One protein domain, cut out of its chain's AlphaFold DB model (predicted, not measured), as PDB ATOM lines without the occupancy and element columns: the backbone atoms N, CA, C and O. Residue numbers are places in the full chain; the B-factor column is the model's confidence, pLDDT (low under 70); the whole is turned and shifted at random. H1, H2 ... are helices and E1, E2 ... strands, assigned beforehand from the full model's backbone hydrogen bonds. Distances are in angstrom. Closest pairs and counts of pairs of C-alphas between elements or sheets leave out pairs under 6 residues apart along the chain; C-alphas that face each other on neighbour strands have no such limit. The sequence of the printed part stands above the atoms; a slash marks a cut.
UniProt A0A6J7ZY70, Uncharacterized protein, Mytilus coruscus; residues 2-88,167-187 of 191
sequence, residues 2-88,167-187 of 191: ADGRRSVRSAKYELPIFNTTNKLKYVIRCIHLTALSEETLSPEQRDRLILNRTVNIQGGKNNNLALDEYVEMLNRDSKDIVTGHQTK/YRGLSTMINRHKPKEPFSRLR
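Overview. This is residues 2 to 88 and 167 to 187 of the 191 residues of an uncharacterized protein of Mytilus coruscus (UniProt A0A6J7ZY70). A small body of crossed helices is built round the hairpin of H1 and H2, with H3 across one end and H5 packed on H2; residues 72 to 88, of which 72 to 81 belong to H4, stick out as an arm. The small strand hairpin E1 and E2 sits between H3 and H4. The printed part has 108 residues, mostly helix, in the order H1 H2 H3 E1 E2 H4 H5, and its sheet E1 - E2 is antiparallel. It is loose, with a radius of gyration of the C-alphas of 17.3 A and spans of 52 by 36 by 29 A.

Arrangement. H1, residues 4 to 20, touches the hub H2, residues 24 to 40, in a helical hairpin at a steep tilt of 43 degrees; their closest C-alphas, of Ala 11 and Cys 30, are 4.9 A apart. H3, residues 43 to 51, touches H1 residues 4 to 8 alone, about perpendicular at 80 degrees, closest at the C-alphas of Gly 4 and Ile 50, 4.7 A. In the hairpin of E1, residues 54 to 56, and E2, residues 64 to 66, N 55 and O 65 are within hydrogen-bond range at 2.9 A. H4, residues 67 to 81, touches no helix. H5, residues 170 to 177, touches H2 residues 27 to 32 alone, about perpendicular at 76 degrees, closest at the C-alphas of Ile 28 and His 177, 6.1 A. Every O i to N i+4 pair is within hydrogen-bond range in H3, H4 and H5, against 11 of 13 in H1 and 12 of 13 in H2.

Along the chain. H1, 24.9 A long, begins at C-alpha 4 (-15.118, 40.938, 21.777). H2 and H4 each measure 21.3 A, and H4 ends at C-alpha 81 (11.880, 56.186, 22.752).

Size, cuts and confidence. Residues 89 to 166 are not printed, and C-alphas 88 and 167 are 50.7 A apart across the cut. Of the links printed whole, none is long. Residues 2 and 184 to 187 have pLDDT under 70.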
ATOM      1  N   ALA A   2     -11.349  40.308  14.736       56.94
ATOM      2  CA  ALA A   2     -11.467  40.348  16.196       56.94
ATOM      3  C   ALA A   2     -12.744  41.104  16.620       56.94
ATOM      4  O   ALA A   2     -12.940  42.242  16.227       56.94
ATOM      5  N   ASP A   3     -13.651  40.459  17.346       77.12
ATOM      6  CA  ASP A   3     -14.843  41.069  17.955       77.12
ATOM      7  C   ASP A   3     -14.922  40.500  19.370       77.12
ATOM      8  O   ASP A   3     -14.861  39.278  19.540       77.12
ATOM      9  N   GLY A   4     -15.039  41.358  20.382       84.06
ATOM     10  CA  GLY A   4     -15.118  40.938  21.777       84.06
ATOM     11  C   GLY A   4     -16.209  39.902  22.042       84.06
ATOM     12  O   GLY A   4     -15.989  38.958  22.806       84.06
ATOM     13  N   ARG A   5     -17.360  39.997  21.358       88.00
ATOM     14  CA  ARG A   5     -18.441  39.001  21.472       88.00
ATOM     15  C   ARG A   5     -18.013  37.644  20.925       88.00
ATOM     16  O   ARG A   5     -18.343  36.601  21.492       88.00
ATOM     17  N   ARG A   6     -17.245  37.645  19.832       86.75
ATOM     18  CA  ARG A   6     -16.655  36.426  19.271       86.75
ATOM     19  C   ARG A   6     -15.628  35.829  20.231       86.75
ATOM     20  O   ARG A   6     -15.631  34.615  20.387       86.75
ATOM     21  N   SER A   7     -14.820  36.641  20.913       88.25
ATOM     22  CA  SER A   7     -13.867  36.150  21.920       88.25
ATOM     23  C   SER A   7     -14.555  35.447  23.092       88.25
ATOM     24  O   SER A   7     -14.100  34.383  23.504       88.25
ATOM     25  N   VAL A   8     -15.668  35.991  23.602       91.31
ATOM     26  CA  VAL A   8     -16.469  35.326  24.651       91.31
ATOM     27  C   VAL A   8     -17.000  33.982  24.156       91.31
ATOM     28  O   VAL A   8     -16.885  32.968  24.841       91.31
ATOM     29  N   ARG A   9     -17.531  33.945  22.930       92.25
ATOM     30  CA  ARG A   9     -18.016  32.706  22.316       92.25
ATOM     31  C   ARG A   9     -16.898  31.673  22.137       92.25
ATOM     32  O   ARG A   9     -17.107  30.510  22.463       92.25
ATOM     33  N   SER A  10     -15.727  32.099  21.662       91.44
ATOM     34  CA  SER A  10     -14.545  31.238  21.516       91.44
ATOM     35  C   SER A  10     -14.164  30.612  22.849       91.44
ATOM     36  O   SER A  10     -14.006  29.402  22.933       91.44
ATOM     37  N   ALA A  11     -14.142  31.405  23.924       92.69
ATOM     38  CA  ALA A  11     -13.805  30.905  25.250       92.69
ATOM     39  C   ALA A  11     -14.753  29.800  25.741       92.69
ATOM     40  O   ALA A  11     -14.287  28.860  26.384       92.69
ATOM     41  N   LYS A  12     -16.051  29.865  25.404       92.44
ATOM     42  CA  LYS A  12     -17.018  28.795  25.704       92.44
ATOM     43  C   LYS A  12     -16.716  27.509  24.927       92.44
ATOM     44  O   LYS A  12     -16.764  26.432  25.510       92.44
ATOM     45  N   TYR A  13     -16.393  27.615  23.635       91.75
ATOM     46  CA  TYR A  13     -16.090  26.453  22.788       91.75
ATOM     47  C   TYR A  13     -14.718  25.841  23.065       91.75
ATOM     48  O   TYR A  13     -14.551  24.635  22.948       91.75
ATOM     49  N   GLU A  14     -13.731  26.647  23.437       92.25
ATOM     50  CA  GLU A  14     -12.367  26.177  23.686       92.25
ATOM     51  C   GLU A  14     -12.196  25.592  25.092       92.25
ATOM     52  O   GLU A  14     -11.332  24.742  25.304       92.25
ATOM     53  N   LEU A  15     -13.027  26.004  26.055       93.50
ATOM     54  CA  LEU A  15     -12.955  25.556  27.448       93.50
ATOM     55  C   LEU A  15     -12.902  24.019  27.601       93.50
ATOM     56  O   LEU A  15     -12.003  23.542  28.300       93.50
ATOM     57  N   PRO A  16     -13.775  23.222  26.953       92.00
ATOM     58  CA  PRO A  16     -13.703  21.767  27.052       92.00
ATOM     59  C   PRO A  16     -12.396  21.198  26.476       92.00
ATOM     60  O   PRO A  16     -11.824  20.269  27.043       92.00
ATOM     61  N   ILE A  17     -11.869  21.787  25.398       90.81
ATOM     62  CA  ILE A  17     -10.601  21.368  24.776       90.81
ATOM     63  C   ILE A  17      -9.418  21.682  25.701       90.81
ATOM     64  O   ILE A  17      -8.509  20.870  25.876       90.81
ATOM     65  N   PHE A  18      -9.413  22.848  26.347       92.56
ATOM     66  CA  PHE A  18      -8.375  23.184  27.325       92.56
ATOM     67  C   PHE A  18      -8.436  22.301  28.570       92.56
ATOM     68  O   PHE A  18      -7.397  22.032  29.175       92.56
ATOM     69  N   ASN A  19      -9.627  21.825  28.930       90.19
ATOM     70  CA  ASN A  19      -9.816  20.880  30.021       90.19
ATOM     71  C   ASN A  19      -9.218  19.499  29.684       90.19
ATOM     72  O   ASN A  19      -8.434  18.980  30.475       90.19
ATOM     73  N   THR A  20      -9.476  18.943  28.492       89.38
ATOM     74  CA  THR A  20      -8.890  17.644  28.077       89.38
ATOM     75  C   THR A  20      -7.386  17.694  27.901       89.38
ATOM     76  O   THR A  20      -6.680  16.762  28.275       89.38
ATOM     77  N   THR A  21      -6.878  18.797  27.356       89.12
ATOM     78  CA  THR A  21      -5.442  18.997  27.119       89.12
ATOM     79  C   THR A  21      -4.681  19.454  28.371       89.12
ATOM     80  O   THR A  21      -3.497  19.792  28.289       89.12
ATOM     81  N   ASN A  22      -5.351  19.466  29.532       87.44
ATOM     82  CA  ASN A  22      -4.818  19.846  30.840       87.44
ATOM     83  C   ASN A  22      -4.145  21.234  30.856       87.44
ATOM     84  O   ASN A  22      -3.140  21.479  31.529       87.44
ATOM     85  N   LYS A  23      -4.689  22.182  30.087       91.50
ATOM     86  CA  LYS A  23      -4.191  23.558  30.024       91.50
ATOM     87  C   LYS A  23      -4.915  24.443  31.035       91.50
ATOM     88  O   LYS A  23      -5.647  25.369  30.682       91.50
ATOM     89  N   LEU A  24      -4.656  24.185  32.316       90.56
ATOM     90  CA  LEU A  24      -5.346  24.798  33.459       90.56
ATOM     91  C   LEU A  24      -5.408  26.337  33.406       90.56
ATOM     92  O   LEU A  24      -6.443  26.932  33.691       90.56
ATOM     93  N   LYS A  25      -4.322  27.000  32.984       92.19
ATOM     94  CA  LYS A  25      -4.279  28.467  32.833       92.19
ATOM     95  C   LYS A  25      -5.356  28.981  31.870       92.19
ATOM     96  O   LYS A  25      -5.974  30.010  32.144       92.19
ATOM     97  N   TYR A  26      -5.571  28.288  30.753       93.38
ATOM     98  CA  TYR A  26      -6.574  28.671  29.761       93.38
ATOM     99  C   TYR A  26      -7.982  28.293  30.221       93.38
ATOM    100  O   TYR A  26      -8.889  29.103  30.069       93.38
ATOM    101  N   VAL A  27      -8.141  27.151  30.902       93.38
ATOM    102  CA  VAL A  27      -9.404  26.758  31.557       93.38
ATOM    103  C   VAL A  27      -9.888  27.849  32.514       93.38
ATOM    104  O   VAL A  27     -11.002  28.346  32.370       93.38
ATOM    105  N   ILE A  28      -9.029  28.291  33.439       92.50
ATOM    106  CA  ILE A  28      -9.361  29.344  34.411       92.50
ATOM    107  C   ILE A  28      -9.737  30.642  33.691       92.50
ATOM    108  O   ILE A  28     -10.749  31.258  34.019       92.50
ATOM    109  N   ARG A  29      -8.962  31.053  32.676       91.00
ATOM    110  CA  ARG A  29      -9.259  32.267  31.900       91.00
ATOM    111  C   ARG A  29     -10.607  32.186  31.181       91.00
ATOM    112  O   ARG A  29     -11.341  33.174  31.198       91.00
ATOM    113  N   CYS A  30     -10.947  31.044  30.584       94.00
ATOM    114  CA  CYS A  30     -12.231  30.850  29.912       94.00
ATOM    115  C   CYS A  30     -13.404  30.867  30.896       94.00
ATOM    116  O   CYS A  30     -14.408  31.522  30.617       94.00
ATOM    117  N   ILE A  31     -13.267  30.217  32.059       93.62
ATOM    118  CA  ILE A  31     -14.289  30.228  33.120       93.62
ATOM    119  C   ILE A  31     -14.515  31.654  33.623       93.62
ATOM    120  O   ILE A  31     -15.650  32.118  33.636       93.62
ATOM    121  N   HIS A  32     -13.443  32.376  33.963       91.88
ATOM    122  CA  HIS A  32     -13.541  33.759  34.429       91.88
ATOM    123  C   HIS A  32     -14.189  34.670  33.392       91.88
ATOM    124  O   HIS A  32     -15.094  35.425  33.726       91.88
ATOM    125  N   LEU A  33     -13.749  34.607  32.132       91.81
ATOM    126  CA  LEU A  33     -14.340  35.427  31.079       91.81
ATOM    127  C   LEU A  33     -15.827  35.124  30.913       91.81
ATOM    128  O   LEU A  33     -16.635  36.044  30.840       91.81
ATOM    129  N   THR A  34     -16.187  33.846  30.859       93.56
ATOM    130  CA  THR A  34     -17.578  33.440  30.663       93.56
ATOM    131  C   THR A  34     -18.443  33.884  31.841       93.56
ATOM    132  O   THR A  34     -19.471  34.511  31.626       93.56
ATOM    133  N   ALA A  35     -17.988  33.683  33.079       92.50
ATOM    134  CA  ALA A  35     -18.704  34.127  34.273       92.50
ATOM    135  C   ALA A  35     -18.885  35.654  34.312       92.50
ATOM    136  O   ALA A  35     -19.999  36.143  34.484       92.50
ATOM    137  N   LEU A  36     -17.813  36.417  34.070       91.19
ATOM    138  CA  LEU A  36     -17.867  37.882  34.070       91.19
ATOM    139  C   LEU A  36     -18.744  38.438  32.942       91.19
ATOM    140  O   LEU A  36     -19.384  39.466  33.124       91.19
ATOM    141  N   SER A  37     -18.764  37.785  31.779       91.12
ATOM    142  CA  SER A  37     -19.550  38.253  30.633       91.12
ATOM    143  C   SER A  37     -21.019  37.835  30.670       91.12
ATOM    144  O   SER A  37     -21.819  38.493  30.019       91.12
ATOM    145  N   GLU A  38     -21.393  36.792  31.407       89.81
ATOM    146  CA  GLU A  38     -22.766  36.265  31.381       89.81
ATOM    147  C   GLU A  38     -23.523  36.466  32.699       89.81
ATOM    148  O   GLU A  38     -24.739  36.627  32.667       89.81
ATOM    149  N   GLU A  39     -22.841  36.476  33.851       87.06
ATOM    150  CA  GLU A  39     -23.518  36.342  35.152       87.06
ATOM    151  C   GLU A  39     -23.057  37.344  36.220       87.06
ATOM    152  O   GLU A  39     -23.872  37.798  37.016       87.06
ATOM    153  N   THR A  40     -21.765  37.682  36.283       85.81
ATOM    154  CA  THR A  40     -21.204  38.401  37.447       85.81
ATOM    155  C   THR A  40     -21.261  39.928  37.328       85.81
ATOM    156  O   THR A  40     -21.330  40.617  38.342       85.81
ATOM    157  N   LEU A  41     -21.166  40.483  36.116       89.75
ATOM    158  CA  LEU A  41     -21.082  41.933  35.907       89.75
ATOM    159  C   LEU A  41     -22.448  42.554  35.609       89.75
ATOM    160  O   LEU A  41     -23.293  41.948  34.954       89.75
ATOM    161  N   SER A  42     -22.620  43.820  36.009       90.94
ATOM    162  CA  SER A  42     -23.748  44.632  35.535       90.94
ATOM    163  C   SER A  42     -23.713  44.777  34.002       90.94
ATOM    164  O   SER A  42     -22.631  44.695  33.408       90.94
ATOM    165  N   PRO A  43     -24.856  45.032  33.334       91.38
ATOM    166  CA  PRO A  43     -24.915  45.131  31.873       91.38
ATOM    167  C   PRO A  43     -23.890  46.105  31.280       91.38
ATOM    168  O   PRO A  43     -23.212  45.772  30.310       91.38
ATOM    169  N   GLU A  44     -23.701  47.266  31.909       90.31
ATOM    170  CA  GLU A  44     -22.709  48.247  31.464       90.31
ATOM    171  C   GLU A  44     -21.272  47.740  31.595       90.31
ATOM    172  O   GLU A  44     -20.451  47.925  30.696       90.31
ATOM    173  N   GLN A  45     -20.939  47.116  32.725       89.56
ATOM    174  CA  GLN A  45     -19.597  46.588  32.964       89.56
ATOM    175  C   GLN A  45     -19.290  45.419  32.030       89.56
ATOM    176  O   GLN A  45     -18.169  45.315  31.528       89.56
ATOM    177  N   ARG A  46     -20.283  44.566  31.762       91.75
ATOM    178  CA  ARG A  46     -20.193  43.498  30.768       91.75
ATOM    179  C   ARG A  46     -19.879  44.069  29.393       91.75
ATOM    180  O   ARG A  46     -18.940  43.610  28.746       91.75
ATOM    181  N   ASP A  47     -20.636  45.067  28.950       90.56
ATOM    182  CA  ASP A  47     -20.457  45.634  27.616       90.56
ATOM    183  C   ASP A  47     -19.087  46.308  27.492       90.56
ATOM    184  O   ASP A  47     -18.376  46.065  26.515       90.56
ATOM    185  N   ARG A  48     -18.636  47.030  28.528       88.56
ATOM    186  CA  ARG A  48     -17.262  47.556  28.596       88.56
ATOM    187  C   ARG A  48     -16.217  46.441  28.526       88.56
ATOM    188  O   ARG A  48     -15.271  46.556  27.752       88.56
ATOM    189  N   LEU A  49     -16.375  45.357  29.291       89.56
ATOM    190  CA  LEU A  49     -15.448  44.218  29.279       89.56
ATOM    191  C   LEU A  49     -15.352  43.583  27.889       89.56
ATOM    192  O   LEU A  49     -14.256  43.235  27.458       89.56
ATOM    193  N   ILE A  50     -16.484  43.401  27.210       90.00
ATOM    194  CA  ILE A  50     -16.549  42.782  25.885       90.00
ATOM    195  C   ILE A  50     -15.928  43.714  24.843       90.00
ATOM    196  O   ILE A  50     -15.041  43.290  24.104       90.00
ATOM    197  N   LEU A  51     -16.353  44.977  24.796       86.12
ATOM    198  CA  LEU A  51     -15.899  45.944  23.795       86.12
ATOM    199  C   LEU A  51     -14.404  46.256  23.927       86.12
ATOM    200  O   LEU A  51     -13.707  46.317  22.916       86.12
ATOM    201  N   ASN A  52     -13.882  46.339  25.153       87.06
ATOM    202  CA  ASN A  52     -12.467  46.628  25.400       87.06
ATOM    203  C   ASN A  52     -11.525  45.458  25.081       87.06
ATOM    204  O   ASN A  52     -10.325  45.574  25.291       87.06
ATOM    205  N   ARG A  53     -12.002  44.316  24.569       86.94
ATOM    206  CA  ARG A  53     -11.092  43.221  24.181       86.94
ATOM    207  C   ARG A  53     -10.307  43.494  22.910       86.94
ATOM    208  O   ARG A  53      -9.300  42.826  22.675       86.94
ATOM    209  N   THR A  54     -10.771  44.419  22.080       87.12
ATOM    210  CA  THR A  54     -10.191  44.681  20.763       87.12
ATOM    211  C   THR A  54     -10.178  46.168  20.460       87.12
ATOM    212  O   THR A  54     -11.128  46.864  20.804       87.12
ATOM    213  N   VAL A  55      -9.151  46.636  19.757       86.44
ATOM    214  CA  VAL A  55      -9.010  48.032  19.323       86.44
ATOM    215  C   VAL A  55      -9.041  48.090  17.800       86.44
ATOM    216  O   VAL A  55      -8.335  47.332  17.136       86.44
ATOM    217  N   ASN A  56      -9.848  48.988  17.233       85.50
ATOM    218  CA  ASN A  56      -9.859  49.236  15.793       85.50
ATOM    219  C   ASN A  56      -8.892  50.377  15.457       85.50
ATOM    220  O   ASN A  56      -9.213  51.543  15.667       85.50
ATOM    221  N   ILE A  57      -7.699  50.040  14.964       78.50
ATOM    222  CA  ILE A  57      -6.614  51.019  14.779       78.50
ATOM    223  C   ILE A  57      -6.826  51.876  13.524       78.50
ATOM    224  O   ILE A  57      -6.562  53.075  13.541       78.50
ATOM    225  N   GLN A  58      -7.276  51.265  12.428       76.69
ATOM    226  CA  GLN A  58      -7.336  51.903  11.102       76.69
ATOM    227  C   GLN A  58      -8.767  52.246  10.659       76.69
ATOM    228  O   GLN A  58      -8.974  52.736   9.552       76.69
ATOM    229  N   GLY A  59      -9.763  51.985  11.512       78.88
ATOM    230  CA  GLY A  59     -11.174  52.042  11.139       78.88
ATOM    231  C   GLY A  59     -11.553  50.935  10.150       78.88
ATOM    232  O   GLY A  59     -10.710  50.215   9.624       78.88
ATOM    233  N   GLY A  60     -12.847  50.775   9.879       77.25
ATOM    234  CA  GLY A  60     -13.335  49.801   8.898       77.25
ATOM    235  C   GLY A  60     -13.412  48.352   9.399       77.25
ATOM    236  O   GLY A  60     -13.038  48.006  10.523       77.25
ATOM    237  N   LYS A  61     -13.985  47.485   8.556       76.75
ATOM    238  CA  LYS A  61     -14.247  46.078   8.883       76.75
ATOM    239  C   LYS A  61     -12.942  45.284   8.871       76.75
ATOM    240  O   LYS A  61     -12.145  45.413   7.956       76.75
ATOM    241  N   ASN A  62     -12.788  44.392   9.847       73.25
ATOM    242  CA  ASN A  62     -11.647  43.486  10.020       73.25
ATOM    243  C   ASN A  62     -10.323  44.086  10.507       73.25
ATOM    244  O   ASN A  62      -9.424  43.291  10.760       73.25
ATOM    245  N   ASN A  63     -10.254  45.383  10.806       79.88
ATOM    246  CA  ASN A  63      -9.044  46.053  11.307       79.88
ATOM    247  C   ASN A  63      -8.940  46.086  12.844       79.88
ATOM    248  O   ASN A  63      -8.288  46.951  13.427       79.88
ATOM    249  N   ASN A  64      -9.610  45.140  13.504       83.81
ATOM    250  CA  ASN A  64      -9.587  45.001  14.955       83.81
ATOM    251  C   ASN A  64      -8.367  44.173  15.375       83.81
ATOM    252  O   ASN A  64      -8.243  43.022  14.947       83.81
ATOM    253  N   LEU A  65      -7.530  44.753  16.229       85.44
ATOM    254  CA  LEU A  65      -6.404  44.107  16.900       85.44
ATOM    255  C   LEU A  65      -6.825  43.688  18.315       85.44
ATOM    256  O   LEU A  65      -7.692  44.337  18.909       85.44
ATOM    257  N   ALA A  66      -6.247  42.623  18.873       86.69
ATOM    258  CA  ALA A  66      -6.473  42.322  20.284       86.69
ATOM    259  C   ALA A  66      -5.919  43.461  21.158       86.69
ATOM    260  O   ALA A  66      -4.871  44.027  20.856       86.69
ATOM    261  N   LEU A  67      -6.610  43.809  22.251       86.88
ATOM    262  CA  LEU A  67      -6.147  44.878  23.145       86.88
ATOM    263  C   LEU A  67      -4.747  44.577  23.707       86.88
ATOM    264  O   LEU A  67      -3.939  45.488  23.823       86.88
ATOM    265  N   ASP A  68      -4.463  43.314  24.031       85.00
ATOM    266  CA  ASP A  68      -3.163  42.891  24.572       85.00
ATOM    267  C   ASP A  68      -2.028  43.150  23.567       85.00
ATOM    268  O   ASP A  68      -1.043  43.801  23.899       85.00
ATOM    269  N   GLU A  69      -2.231  42.762  22.303       86.38
ATOM    270  CA  GLU A  69      -1.295  43.040  21.204       86.38
ATOM    271  C   GLU A  69      -1.110  44.549  20.993       86.38
ATOM    272  O   GLU A  69       0.007  45.024  20.802       86.38
ATOM    273  N   TYR A  70      -2.194  45.325  21.071       87.94
ATOM    274  CA  TYR A  70      -2.121  46.781  20.967       87.94
ATOM    275  C   TYR A  70      -1.287  47.398  22.100       87.94
ATOM    276  O   TYR A  70      -0.436  48.251  21.856       87.94
ATOM    277  N   VAL A  71      -1.497  46.951  23.340       87.25
ATOM    278  CA  VAL A  71      -0.730  47.411  24.504       87.25
ATOM    279  C   VAL A  71       0.735  46.985  24.400       87.25
ATOM    280  O   VAL A  71       1.621  47.765  24.747       87.25
ATOM    281  N   GLU A  72       1.022  45.789  23.887       88.44
ATOM    282  CA  GLU A  72       2.389  45.332  23.637       88.44
ATOM    283  C   GLU A  72       3.108  46.212  22.607       88.44
ATOM    284  O   GLU A  72       4.253  46.607  22.839       88.44
ATOM    285  N   MET A  73       2.427  46.597  21.523       87.00
ATOM    286  CA  MET A  73       2.962  47.550  20.545       87.00
ATOM    287  C   MET A  73       3.289  48.900  21.190       87.00
ATOM    288  O   MET A  73       4.404  49.390  21.034       87.00
ATOM    289  N   LEU A  74       2.363  49.467  21.973       84.38
ATOM    290  CA  LEU A  74       2.600  50.732  22.681       84.38
ATOM    291  C   LEU A  74       3.770  50.633  23.666       84.38
ATOM    292  O   LEU A  74       4.570  51.561  23.779       84.38
ATOM    293  N   ASN A  75       3.890  49.508  24.374       86.62
ATOM    294  CA  ASN A  75       4.986  49.269  25.307       86.62
ATOM    295  C   ASN A  75       6.334  49.160  24.593       86.62
ATOM    296  O   ASN A  75       7.328  49.666  25.107       86.62
ATOM    297  N   ARG A  76       6.387  48.488  23.438       87.19
ATOM    298  CA  ARG A  76       7.603  48.398  22.624       87.19
ATOM    299  C   ARG A  76       8.028  49.782  22.146       87.19
ATOM    300  O   ARG A  76       9.140  50.197  22.441       87.19
ATOM    301  N   ASP A  77       7.119  50.519  21.521       82.94
ATOM    302  CA  ASP A  77       7.417  51.849  20.989       82.94
ATOM    303  C   ASP A  77       7.823  52.830  22.110       82.94
ATOM    304  O   ASP A  77       8.740  53.633  21.949       82.94
ATOM    305  N   SER A  78       7.199  52.725  23.291       82.25
ATOM    306  CA  SER A  78       7.595  53.512  24.468       82.25
ATOM    307  C   SER A  78       9.017  53.182  24.928       82.25
ATOM    308  O   SER A  78       9.760  54.092  25.289       82.25
ATOM    309  N   LYS A  79       9.416  51.900  24.907       84.38
ATOM    310  CA  LYS A  79      10.781  51.464  25.257       84.38
ATOM    311  C   LYS A  79      11.815  51.990  24.270       84.38
ATOM    312  O   LYS A  79      12.868  52.453  24.699       84.38
ATOM    313  N   ASP A  80      11.500  51.958  22.980       84.38
ATOM    314  CA  ASP A  80      12.399  52.447  21.935       84.38
ATOM    315  C   ASP A  80      12.711  53.938  22.138       84.38
ATOM    316  O   ASP A  80      13.865  54.348  22.066       84.38
ATOM    317  N   ILE A  81      11.712  54.742  22.512       78.62
ATOM    318  CA  ILE A  81      11.880  56.186  22.752       78.62
ATOM    319  C   ILE A  81      12.684  56.486  24.011       78.62
ATOM    320  O   ILE A  81      13.486  57.415  24.020       78.62
ATOM    321  N   VAL A  82      12.475  55.724  25.087       84.00
ATOM    322  CA  VAL A  82      13.223  55.940  26.337       84.00
ATOM    323  C   VAL A  82      14.606  55.284  26.320       84.00
ATOM    324  O   VAL A  82      15.329  55.346  27.316       84.00
ATOM    325  N   THR A  83      14.998  54.662  25.206       83.62
ATOM    326  CA  THR A  83      16.319  54.049  25.058       83.62
ATOM    327  C   THR A  83      17.406  55.115  25.215       83.62
ATOM    328  O   THR A  83      17.391  56.142  24.547       83.62
ATOM    329  N   GLY A  84      18.356  54.872  26.122       80.69
ATOM    330  CA  GLY A  84      19.427  55.819  26.461       80.69
ATOM    331  C   GLY A  84      19.138  56.707  27.678       80.69
ATOM    332  O   GLY A  84      20.067  57.295  28.226       80.69
ATOM    333  N   HIS A  85      17.897  56.744  28.173       84.88
ATOM    334  CA  HIS A  85      17.552  57.441  29.412       84.88
ATOM    335  C   HIS A  85      17.704  56.509  30.619       84.88
ATOM    336  O   HIS A  85      17.143  55.417  30.652       84.88
ATOM    337  N   GLN A  86      18.471  56.940  31.625       80.12
ATOM    338  CA  GLN A  86      18.819  56.100  32.782       80.12
ATOM    339  C   GLN A  86      18.070  56.477  34.069       80.12
ATOM    340  O   GLN A  86      17.900  55.631  34.945       80.12
ATOM    341  N   THR A  87      17.600  57.722  34.199       89.38
ATOM    342  CA  THR A  87      16.870  58.181  35.391       89.38
ATOM    343  C   THR A  87      15.365  57.999  35.230       89.38
ATOM    344  O   THR A  87      14.798  58.190  34.150       89.38
ATOM    345  N   LYS A  88      14.690  57.652  36.329       87.31
ATOM    346  CA  LYS A  88      13.241  57.412  36.360       87.31
ATOM    347  C   LYS A  88      12.458  58.646  35.912       87.31
ATOM    348  O   LYS A  88      11.478  58.530  35.180       87.31
ATOM    349  N   TYR A 167     -15.973  16.781  28.667       80.38
ATOM    350  CA  TYR A 167     -16.803  17.109  29.822       80.38
ATOM    351  C   TYR A 167     -16.240  16.579  31.151       80.38
ATOM    352  O   TYR A 167     -16.660  17.031  32.218       80.38
ATOM    353  N   ARG A 168     -15.306  15.616  31.123       85.94
ATOM    354  CA  ARG A 168     -14.793  14.969  32.342       85.94
ATOM    355  C   ARG A 168     -14.112  15.995  33.251       85.94
ATOM    356  O   ARG A 168     -13.172  16.667  32.841       85.94
ATOM    357  N   GLY A 169     -14.603  16.129  34.483       86.81
ATOM    358  CA  GLY A 169     -14.074  17.074  35.477       86.81
ATOM    359  C   GLY A 169     -14.369  18.554  35.200       86.81
ATOM    360  O   GLY A 169     -14.013  19.403  36.016       86.81
ATOM    361  N   LEU A 170     -15.053  18.881  34.096       89.81
ATOM    362  CA  LEU A 170     -15.305  20.265  33.703       89.81
ATOM    363  C   LEU A 170     -16.231  20.987  34.692       89.81
ATOM    364  O   LEU A 170     -15.976  22.135  35.042       89.81
ATOM    365  N   SER A 171     -17.270  20.311  35.190       90.88
ATOM    366  CA  SER A 171     -18.183  20.854  36.207       90.88
ATOM    367  C   SER A 171     -17.445  21.239  37.491       90.88
ATOM    368  O   SER A 171     -17.639  22.334  38.019       90.88
ATOM    369  N   THR A 172     -16.536  20.381  37.953       91.25
ATOM    370  CA  THR A 172     -15.673  20.652  39.109       91.25
ATOM    371  C   THR A 172     -14.784  21.866  38.859       91.25
ATOM    372  O   THR A 172     -14.663  22.727  39.729       91.25
ATOM    373  N   MET A 173     -14.190  21.968  37.665       91.00
ATOM    374  CA  MET A 173     -13.354  23.110  37.292       91.00
ATOM    375  C   MET A 173     -14.145  24.419  37.267       91.00
ATOM    376  O   MET A 173     -13.678  25.412  37.827       91.00
ATOM    377  N   ILE A 174     -15.345  24.415  36.676       91.69
ATOM    378  CA  ILE A 174     -16.242  25.577  36.643       91.69
ATOM    379  C   ILE A 174     -16.586  26.007  38.069       91.69
ATOM    380  O   ILE A 174     -16.351  27.159  38.420       91.69
ATOM    381  N   ASN A 175     -17.051  25.087  38.915       90.19
ATOM    382  CA  ASN A 175     -17.437  25.408  40.291       90.19
ATOM    383  C   ASN A 175     -16.269  25.954  41.120       90.19
ATOM    384  O   ASN A 175     -16.449  26.878  41.907       90.19
ATOM    385  N   ARG A 176     -15.062  25.411  40.934       89.06
ATOM    386  CA  ARG A 176     -13.871  25.823  41.686       89.06
ATOM    387  C   ARG A 176     -13.346  27.202  41.289       89.06
ATOM    388  O   ARG A 176     -12.793  27.901  42.133       89.06
ATOM    389  N   HIS A 177     -13.438  27.554  40.009       89.25
ATOM    390  CA  HIS A 177     -12.771  28.734  39.446       89.25
ATOM    391  C   HIS A 177     -13.727  29.826  38.973       89.25
ATOM    392  O   HIS A 177     -13.282  30.834  38.429       89.25
ATOM    393  N   LYS A 178     -15.033  29.650  39.168       89.12
ATOM    394  CA  LYS A 178     -16.004  30.716  38.951       89.12
ATOM    395  C   LYS A 178     -15.775  31.825  39.993       89.12
ATOM    396  O   LYS A 178     -15.796  31.532  41.189       89.12
ATOM    397  N   PRO A 179     -15.557  33.082  39.573       85.31
ATOM    398  CA  PRO A 179     -15.423  34.191  40.509       85.31
ATOM    399  C   PRO A 179     -16.748  34.425  41.243       85.31
ATOM    400  O   PRO A 179     -17.801  34.506  40.609       85.31
ATOM    401  N   LYS A 180     -16.691  34.532  42.576       81.00
ATOM    402  CA  LYS A 180     -17.844  34.930  43.404       81.00
ATOM    403  C   LYS A 180     -18.125  36.426  43.285       81.00
ATOM    404  O   LYS A 180     -19.278  36.835  43.272       81.00
ATOM    405  N   GLU A 181     -17.063  37.216  43.153       81.38
ATOM    406  CA  GLU A 181     -17.117  38.666  43.019       81.38
ATOM    407  C   GLU A 181     -16.358  39.122  41.768       81.38
ATOM    408  O   GLU A 181     -15.357  38.508  41.373       81.38
ATOM    409  N   PRO A 182     -16.808  40.203  41.114       76.75
ATOM    410  CA  PRO A 182     -16.114  40.739  39.957       76.75
ATOM    411  C   PRO A 182     -14.726  41.265  40.340       76.75
ATOM    412  O   PRO A 182     -14.545  41.916  41.363       76.75
ATOM    413  N   PHE A 183     -13.736  40.999  39.485       71.12
ATOM    414  CA  PHE A 183     -12.343  41.451  39.641       71.12
ATOM    415  C   PHE A 183     -11.600  40.946  40.896       71.12
ATOM    416  O   PHE A 183     -10.511  41.441  41.187       71.12
ATOM    417  N   SER A 184     -12.113  39.921  41.588       66.56
ATOM    418  CA  SER A 184     -11.399  39.268  42.693       66.56
ATOM    419  C   SER A 184     -10.049  38.715  42.220       66.56
ATOM    420  O   SER A 184      -9.980  38.007  41.203       66.56
ATOM    421  N   ARG A 185      -8.967  38.992  42.955       59.72
ATOM    422  CA  ARG A 185      -7.654  38.416  42.640       59.72
ATOM    423  C   ARG A 185      -7.684  36.905  42.864       59.72
ATOM    424  O   ARG A 185      -8.191  36.410  43.865       59.72
ATOM    425  N   LEU A 186      -7.101  36.155  41.929       53.94
ATOM    426  CA  LEU A 186      -6.880  34.720  42.113       53.94
ATOM    427  C   LEU A 186      -5.988  34.514  43.350       53.94
ATOM    428  O   LEU A 186      -4.837  34.948  43.337       53.94
ATOM    429  N   ARG A 187      -6.508  33.807  44.365       54.56
ATOM    430  CA  ARG A 187      -5.870  33.545  45.676       54.56
ATOM    431  C   ARG A 187      -5.810  34.744  46.631       54.56
ATOM    432  O   ARG A 187      -4.823  34.881  47.356       54.56
TER     433      ARG A 187